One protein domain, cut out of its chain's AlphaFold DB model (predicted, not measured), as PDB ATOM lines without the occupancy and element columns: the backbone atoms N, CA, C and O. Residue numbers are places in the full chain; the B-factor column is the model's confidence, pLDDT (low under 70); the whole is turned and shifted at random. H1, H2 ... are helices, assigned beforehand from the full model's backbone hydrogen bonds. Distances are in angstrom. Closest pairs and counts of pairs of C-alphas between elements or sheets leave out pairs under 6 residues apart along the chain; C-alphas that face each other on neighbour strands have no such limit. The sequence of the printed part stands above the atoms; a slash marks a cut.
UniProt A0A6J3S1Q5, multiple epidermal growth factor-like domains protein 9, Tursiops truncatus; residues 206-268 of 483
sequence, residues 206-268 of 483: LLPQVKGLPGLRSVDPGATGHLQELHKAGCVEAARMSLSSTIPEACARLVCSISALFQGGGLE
ATOM      1  N   LEU A 206     133.595 186.372 217.194       51.16
ATOM      2  CA  LEU A 206     132.777 186.558 215.987       51.16
ATOM      3  C   LEU A 206     133.646 186.547 214.719       51.16
ATOM      4  O   LEU A 206     133.879 187.574 214.081       51.16
ATOM      5  N   LEU A 207     134.131 185.364 214.346       57.50
ATOM      6  CA  LEU A 207     134.880 185.166 213.111       57.50
ATOM      7  C   LEU A 207     133.936 185.239 211.901       57.50
ATOM      8  O   LEU A 207     132.982 184.456 211.826       57.50
ATOM      9  N   PRO A 208     134.188 186.128 210.924       60.84
ATOM     10  CA  PRO A 208     133.395 186.169 209.707       60.84
ATOM     11  C   PRO A 208     133.575 184.876 208.903       60.84
ATOM     12  O   PRO A 208     134.653 184.278 208.865       60.84
ATOM     13  N   GLN A 209     132.515 184.452 208.214       68.88
ATOM     14  CA  GLN A 209     132.549 183.270 207.351       68.88
ATOM     15  C   GLN A 209     133.523 183.497 206.190       68.88
ATOM     16  O   GLN A 209     133.205 184.195 205.231       68.88
ATOM     17  N   VAL A 210     134.708 182.886 206.272       70.19
ATOM     18  CA  VAL A 210     135.862 183.170 205.399       70.19
ATOM     19  C   VAL A 210     135.535 183.032 203.904       70.19
ATOM     20  O   VAL A 210     135.964 183.851 203.103       70.19
ATOM     21  N   LYS A 211     134.690 182.061 203.527       73.31
ATOM     22  CA  LYS A 211     134.226 181.837 202.139       73.31
ATOM     23  C   LYS A 211     133.213 182.880 201.626       73.31
ATOM     24  O   LYS A 211     132.835 182.843 200.459       73.31
ATOM     25  N   GLY A 212     132.723 183.759 202.500       73.94
ATOM     26  CA  GLY A 212     131.846 184.885 202.172       73.94
ATOM     27  C   GLY A 212     132.579 186.225 202.055       73.94
ATOM     28  O   GLY A 212     131.980 187.190 201.585       73.94
ATOM     29  N   LEU A 213     133.853 186.296 202.459       70.75
ATOM     30  CA  LEU A 213     134.661 187.515 202.388       70.75
ATOM     31  C   LEU A 213     135.068 187.818 200.934       70.75
ATOM     32  O   LEU A 213     135.468 186.892 200.226       70.75
ATOM     33  N   PRO A 214     135.014 189.083 200.474       69.69
ATOM     34  CA  PRO A 214     135.494 189.450 199.142       69.69
ATOM     35  C   PRO A 214     136.968 189.062 198.940       69.69
ATOM     36  O   PRO A 214     137.781 189.191 199.852       69.69
ATOM     37  N   GLY A 215     137.305 188.565 197.749       71.69
ATOM     38  CA  GLY A 215     138.615 187.985 197.426       71.69
ATOM     39  C   GLY A 215     138.760 186.503 197.812       71.69
ATOM     40  O   GLY A 215     139.748 185.869 197.434       71.69
ATOM     41  N   LEU A 216     137.777 185.947 198.535       73.00
ATOM     42  CA  LEU A 216     137.722 184.558 199.009       73.00
ATOM     43  C   LEU A 216     136.400 183.845 198.658       73.00
ATOM     44  O   LEU A 216     136.206 182.688 199.044       73.00
ATOM     45  N   ARG A 217     135.489 184.482 197.910       81.25
ATOM     46  CA  ARG A 217     134.269 183.833 197.399       81.25
ATOM     47  C   ARG A 217     134.629 182.987 196.183       81.25
ATOM     48  O   ARG A 217     135.503 183.352 195.409       81.25
ATOM     49  N   SER A 218     133.884 181.916 195.914       78.62
ATOM     50  CA  SER A 218     134.104 181.051 194.736       78.62
ATOM     51  C   SER A 218     133.882 181.728 193.369       78.62
ATOM     52  O   SER A 218     134.051 181.082 192.339       78.62
ATOM     53  N   VAL A 219     133.471 182.999 193.361       82.56
ATOM     54  CA  VAL A 219     133.293 183.852 192.174       82.56
ATOM     55  C   VAL A 219     134.511 184.766 191.952       82.56
ATOM     56  O   VAL A 219     134.709 185.264 190.847       82.56
ATOM     57  N   ASP A 220     135.342 184.976 192.977       80.62
ATOM     58  CA  ASP A 220     136.425 185.958 192.949       80.62
ATOM     59  C   ASP A 220     137.711 185.345 192.338       80.62
ATOM     60  O   ASP A 220     138.083 184.215 192.681       80.62
ATOM     61  N   PRO A 221     138.439 186.058 191.452       81.38
ATOM     62  CA  PRO A 221     139.678 185.553 190.860       81.38
ATOM     63  C   PRO A 221     140.727 185.174 191.915       81.38
ATOM     64  O   PRO A 221     141.022 185.942 192.825       81.38
ATOM     65  N   GLY A 222     141.313 183.981 191.784       80.69
ATOM     66  CA  GLY A 222     142.359 183.491 192.692       80.69
ATOM     67  C   GLY A 222     141.872 182.980 194.057       80.69
ATOM     68  O   GLY A 222     142.667 182.368 194.771       80.69
ATOM     69  N   ALA A 223     140.586 183.128 194.403       79.19
ATOM     70  CA  ALA A 223     140.043 182.756 195.716       79.19
ATOM     71  C   ALA A 223     140.359 181.314 196.145       79.19
ATOM     72  O   ALA A 223     140.689 181.079 197.304       79.19
ATOM     73  N   THR A 224     140.330 180.345 195.223       82.00
ATOM     74  CA  THR A 224     140.700 178.946 195.510       82.00
ATOM     75  C   THR A 224     142.152 178.811 195.984       82.00
ATOM     76  O   THR A 224     142.432 178.008 196.869       82.00
ATOM     77  N   GLY A 225     143.071 179.610 195.430       83.56
ATOM     78  CA  GLY A 225     144.472 179.655 195.849       83.56
ATOM     79  C   GLY A 225     144.629 180.294 197.227       83.56
ATOM     80  O   GLY A 225     145.217 179.683 198.117       83.56
ATOM     81  N   HIS A 226     144.017 181.464 197.437       79.44
ATOM     82  CA  HIS A 226     144.036 182.150 198.732       79.44
ATOM     83  C   HIS A 226     143.410 181.301 199.850       79.44
ATOM     84  O   HIS A 226     143.981 181.199 200.929       79.44
ATOM     85  N   LEU A 227     142.278 180.629 199.602       78.56
ATOM     86  CA  LEU A 227     141.652 179.708 200.562       78.56
ATOM     87  C   LEU A 227     142.550 178.502 200.881       78.56
ATOM     88  O   LEU A 227     142.631 178.097 202.041       78.56
ATOM     89  N   GLN A 228     143.234 177.942 199.878       85.06
ATOM     90  CA  GLN A 228     144.174 176.834 200.068       85.06
ATOM     91  C   GLN A 228     145.395 177.267 200.895       85.06
ATOM     92  O   GLN A 228     145.852 176.510 201.751       85.06
ATOM     93  N   GLU A 229     145.911 178.479 200.675       82.94
ATOM     94  CA  GLU A 229     147.013 179.061 201.449       82.94
ATOM     95  C   GLU A 229     146.591 179.375 202.892       82.94
ATOM     96  O   GLU A 229     147.265 178.952 203.830       82.94
ATOM     97  N   LEU A 230     145.431 180.012 203.077       76.19
ATOM     98  CA  LEU A 230     144.846 180.353 204.378       76.19
ATOM     99  C   LEU A 230     144.595 179.096 205.232       76.19
ATOM    100  O   LEU A 230     144.870 179.091 206.433       76.19
ATOM    101  N   HIS A 231     144.142 178.003 204.605       82.06
ATOM    102  CA  HIS A 231     144.022 176.689 205.241       82.06
ATOM    103  C   HIS A 231     145.394 176.067 205.552       82.06
ATOM    104  O   HIS A 231     145.628 175.622 206.674       82.06
ATOM    105  N   LYS A 232     146.329 176.054 204.589       84.69
ATOM    106  CA  LYS A 232     147.672 175.462 204.751       84.69
ATOM    107  C   LYS A 232     148.509 176.159 205.832       84.69
ATOM    108  O   LYS A 232     149.289 175.494 206.506       84.69
ATOM    109  N   ALA A 233     148.352 177.471 205.994       78.19
ATOM    110  CA  ALA A 233     149.005 178.267 207.031       78.19
ATOM    111  C   ALA A 233     148.227 178.297 208.366       78.19
ATOM    112  O   ALA A 233     148.660 178.957 209.307       78.19
ATOM    113  N   GLY A 234     147.090 177.594 208.466       76.88
ATOM    114  CA  GLY A 234     146.310 177.464 209.701       76.88
ATOM    115  C   GLY A 234     145.628 178.752 210.172       76.88
ATOM    116  O   GLY A 234     145.255 178.845 211.339       76.88
ATOM    117  N   CYS A 235     145.447 179.753 209.303       74.31
ATOM    118  CA  CYS A 235     145.087 181.113 209.723       74.31
ATOM    119  C   CYS A 235     143.721 181.210 210.428       74.31
ATOM    120  O   CYS A 235     143.536 182.086 211.269       74.31
ATOM    121  N   VAL A 236     142.768 180.317 210.117       72.56
ATOM    122  CA  VAL A 236     141.465 180.268 210.814       72.56
ATOM    123  C   VAL A 236     141.631 179.784 212.250       72.56
ATOM    124  O   VAL A 236     141.070 180.389 213.159       72.56
ATOM    125  N   GLU A 237     142.433 178.741 212.474       70.88
ATOM    126  CA  GLU A 237     142.701 178.248 213.825       70.88
ATOM    127  C   GLU A 237     143.544 179.258 214.603       70.88
ATOM    128  O   GLU A 237     143.223 179.555 215.746       70.88
ATOM    129  N   ALA A 238     144.523 179.908 213.966       66.06
ATOM    130  CA  ALA A 238     145.263 181.013 214.574       66.06
ATOM    131  C   ALA A 238     144.336 182.168 215.024       66.06
ATOM    132  O   ALA A 238     144.476 182.684 216.134       66.06
ATOM    133  N   ALA A 239     143.338 182.533 214.211       63.28
ATOM    134  CA  ALA A 239     142.334 183.534 214.577       63.28
ATOM    135  C   ALA A 239     141.393 183.053 215.704       63.28
ATOM    136  O   ALA A 239     141.089 183.821 216.614       63.28
ATOM    137  N   ARG A 240     140.980 181.775 215.702       63.31
ATOM    138  CA  ARG A 240     140.215 181.144 216.804       63.31
ATOM    139  C   ARG A 240     140.999 181.063 218.107       63.31
ATOM    140  O   ARG A 240     140.406 181.116 219.181       63.31
ATOM    141  N   MET A 241     142.318 180.907 218.015       54.38
ATOM    142  CA  MET A 241     143.203 180.787 219.167       54.38
ATOM    143  C   MET A 241     143.442 182.121 219.883       54.38
ATOM    144  O   MET A 241     144.005 182.104 220.976       54.38
ATOM    145  N   SER A 242     142.952 183.237 219.326       53.81
ATOM    146  CA  SER A 242     143.158 184.599 219.831       53.81
ATOM    147  C   SER A 242     144.649 184.904 220.007       53.81
ATOM    148  O   SER A 242     145.111 185.198 221.108       53.81
ATOM    149  N   LEU A 243     145.403 184.769 218.907       50.56
ATOM    150  CA  LEU A 243     146.857 184.949 218.870       50.56
ATOM    151  C   LEU A 243     147.262 186.278 219.547       50.56
ATOM    152  O   LEU A 243     146.759 187.339 219.185       50.56
ATOM    153  N   SER A 244     148.097 186.281 220.592       49.03
ATOM    154  CA  SER A 244     149.448 185.696 220.678       49.03
ATOM    155  C   SER A 244     150.363 186.216 219.562       49.03
ATOM    156  O   SER A 244     149.969 186.338 218.404       49.03
ATOM    157  N   SER A 245     151.577 186.631 219.924       47.75
ATOM    158  CA  SER A 245     152.320 187.692 219.224       47.75
ATOM    159  C   SER A 245     152.925 187.320 217.861       47.75
ATOM    160  O   SER A 245     153.522 188.179 217.212       47.75
ATOM    161  N   THR A 246     152.765 186.079 217.398       57.78
ATOM    162  CA  THR A 246     153.428 185.526 216.206       57.78
ATOM    163  C   THR A 246     152.437 184.930 215.199       57.78
ATOM    164  O   THR A 246     152.291 183.717 215.054       57.78
ATOM    165  N   ILE A 247     151.769 185.808 214.442       65.62
ATOM    166  CA  ILE A 247     150.964 185.430 213.267       65.62
ATOM    167  C   ILE A 247     151.907 184.973 212.132       65.62
ATOM    168  O   ILE A 247     152.869 185.685 211.844       65.62
ATOM    169  N   PRO A 248     151.657 183.836 211.448       73.44
ATOM    170  CA  PRO A 248     152.469 183.417 210.303       73.44
ATOM    171  C   PRO A 248     152.457 184.444 209.160       73.44
ATOM    172  O   PRO A 248     151.405 184.976 208.813       73.44
ATOM    173  N   GLU A 249     153.605 184.654 208.509       75.00
ATOM    174  CA  GLU A 249     153.813 185.644 207.430       75.00
ATOM    175  C   GLU A 249     152.741 185.580 206.317       75.00
ATOM    176  O   GLU A 249     152.218 186.605 205.874       75.00
ATOM    177  N   ALA A 250     152.349 184.369 205.903       75.50
ATOM    178  CA  ALA A 250     151.285 184.153 204.916       75.50
ATOM    179  C   ALA A 250     149.913 184.657 205.412       75.50
ATOM    180  O   ALA A 250     149.175 185.306 204.671       75.50
ATOM    181  N   CYS A 251     149.593 184.427 206.689       75.06
ATOM    182  CA  CYS A 251     148.370 184.926 207.310       75.06
ATOM    183  C   CYS A 251     148.383 186.457 207.429       75.06
ATOM    184  O   CYS A 251     147.367 187.083 207.146       75.06
ATOM    185  N   ALA A 252     149.520 187.072 207.775       74.75
ATOM    186  CA  ALA A 252     149.638 188.531 207.872       74.75
ATOM    187  C   ALA A 252     149.351 189.233 206.526       74.75
ATOM    188  O   ALA A 252     148.606 190.216 206.478       74.75
ATOM    189  N   ARG A 253     149.867 188.684 205.416       75.94
ATOM    190  CA  ARG A 253     149.591 189.179 204.052       75.94
ATOM    191  C   ARG A 253     148.119 189.039 203.656       75.94
ATOM    192  O   ARG A 253     147.536 189.970 203.094       75.94
ATOM    193  N   LEU A 254     147.505 187.900 203.977       69.44
ATOM    194  CA  LEU A 254     146.084 187.661 203.722       69.44
ATOM    195  C   LEU A 254     145.187 188.586 204.563       69.44
ATOM    196  O   LEU A 254     144.253 189.160 204.011       69.44
ATOM    197  N   VAL A 255     145.498 188.815 205.846       69.44
ATOM    198  CA  VAL A 255     144.760 189.747 206.724       69.44
ATOM    199  C   VAL A 255     144.725 191.159 206.137       69.44
ATOM    200  O   VAL A 255     143.642 191.715 205.979       69.44
ATOM    201  N   CYS A 256     145.872 191.712 205.729       68.12
ATOM    202  CA  CYS A 256     145.924 193.052 205.127       68.12
ATOM    203  C   CYS A 256     145.074 193.146 203.846       68.12
ATOM    204  O   CYS A 256     144.389 194.144 203.620       68.12
ATOM    205  N   SER A 257     145.084 192.085 203.035       70.12
ATOM    206  CA  SER A 257     144.336 192.008 201.773       70.12
ATOM    207  C   SER A 257     142.819 191.933 202.006       70.12
ATOM    208  O   SER A 257     142.048 192.611 201.330       70.12
ATOM    209  N   ILE A 258     142.391 191.150 203.000       67.75
ATOM    210  CA  ILE A 258     140.989 191.010 203.418       67.75
ATOM    211  C   ILE A 258     140.471 192.324 204.021       67.75
ATOM    212  O   ILE A 258     139.390 192.777 203.647       67.75
ATOM    213  N   SER A 259     141.237 192.963 204.912       68.44
ATOM    214  CA  SER A 259     140.847 194.241 205.525       68.44
ATOM    215  C   SER A 259     140.691 195.350 204.487       68.44
ATOM    216  O   SER A 259     139.669 196.034 204.492       68.44
ATOM    217  N   ALA A 260     141.619 195.462 203.529       71.56
ATOM    218  CA  ALA A 260     141.511 196.430 202.439       71.56
ATOM    219  C   ALA A 260     140.225 196.245 201.607       71.56
ATOM    220  O   ALA A 260     139.574 197.226 201.253       71.56
ATOM    221  N   LEU A 261     139.818 194.997 201.348       65.69
ATOM    222  CA  LEU A 261     138.592 194.677 200.607       65.69
ATOM    223  C   LEU A 261     137.299 194.831 201.430       65.69
ATOM    224  O   LEU A 261     136.237 195.034 200.844       65.69
ATOM    225  N   PHE A 262     137.362 194.724 202.760       63.34
ATOM    226  CA  PHE A 262     136.189 194.795 203.642       63.34
ATOM    227  C   PHE A 262     135.948 196.196 204.233       63.34
ATOM    228  O   PHE A 262     134.807 196.555 204.514       63.34
ATOM    229  N   GLN A 263     137.008 196.983 204.432       65.62
ATOM    230  CA  GLN A 263     136.980 198.291 205.108       65.62
ATOM    231  C   GLN A 263     137.506 199.441 204.230       65.62
ATOM    232  O   GLN A 263     137.510 200.588 204.666       65.62
ATOM    233  N   GLY A 264     137.962 199.160 203.003       65.12
ATOM    234  CA  GLY A 264     138.572 200.152 202.106       65.12
ATOM    235  C   GLY A 264     140.021 200.521 202.458       65.12
ATOM    236  O   GLY A 264     140.608 201.378 201.802       65.12
ATOM    237  N   GLY A 265     140.608 199.885 203.475       73.69
ATOM    238  CA  GLY A 265     141.959 200.155 203.963       73.69
ATOM    239  C   GLY A 265     142.280 199.374 205.239       73.69
ATOM    240  O   GLY A 265     141.664 198.346 205.521       73.69
ATOM    241  N   GLY A 266     143.250 199.866 206.011       72.69
ATOM    242  CA  GLY A 266     143.466 199.443 207.397       72.69
ATOM    243  C   GLY A 266     142.633 200.283 208.371       72.69
ATOM    244  O   GLY A 266     142.367 201.454 208.103       72.69
ATOM    245  N   LEU A 267     142.238 199.695 209.503       76.19
ATOM    246  CA  LEU A 267     141.538 200.407 210.575       76.19
ATOM    247  C   LEU A 267     142.498 201.340 211.335       76.19
ATOM    248  O   LEU A 267     143.675 201.024 211.503       76.19
ATOM    249  N   GLU A 268     141.991 202.464 211.842       81.25
ATOM    250  CA  GLU A 268     142.793 203.413 212.615       81.25
ATOM    251  C   GLU A 268     143.285 202.836 213.960       81.25
ATOM    252  O   GLU A 268     142.589 202.095 214.671       81.25
TER     253      GLU A 268
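What this domain is: This is residues 206 to 268 of the 483 residues of the protein "multiple epidermal growth factor-like domains protein 9" of Tursiops truncatus (UniProt A0A6J3S1Q5). Two helices, H1 and H3, make a loose V, meeting where H1 ends and H3 begins, with short H2 near that corner. The unnamed stretch 206 to 222 lies toward the V's open side. The 63 printed residues hold three named helices, in the order H1, H2, H3, and no named strand: all helix, though with only 31 residues in named elements. The whole is compact, with a radius of gyration of the C-alphas of 11.4 A and spans of 33 by 29 by 22 A.

How they stand to each other: H1, residues 223 to 232, touches H3, residues 249 to 263, which takes part with residues 250 to 254 alone. Their closest C-alphas, of Leu 230 and Cys 251, are 6.5 A apart; they run opposite ways at a steep tilt of 44 degrees. H2, residues 235 to 240, is close to H3 but not clearly touching, about perpendicular at 74 degrees; their closest C-alphas, of Cys 235 and Cys 251, are 5.6 A apart. In H1, H2 and H3 every O i to N i+4 pair is within hydrogen-bond range.

Where its parts are: H1 begins at C-alpha 223 (140.043, 182.756, 195.716) and is 13.9 A long; H2 is 8.6 A. H3, 21.2 A, ends at C-alpha 263 (136.980, 198.291, 205.108).

The domain as a whole: The printed part has no cut and no long link. Its mean pLDDT is 71.1; residues 238 to 247 are among those under 70.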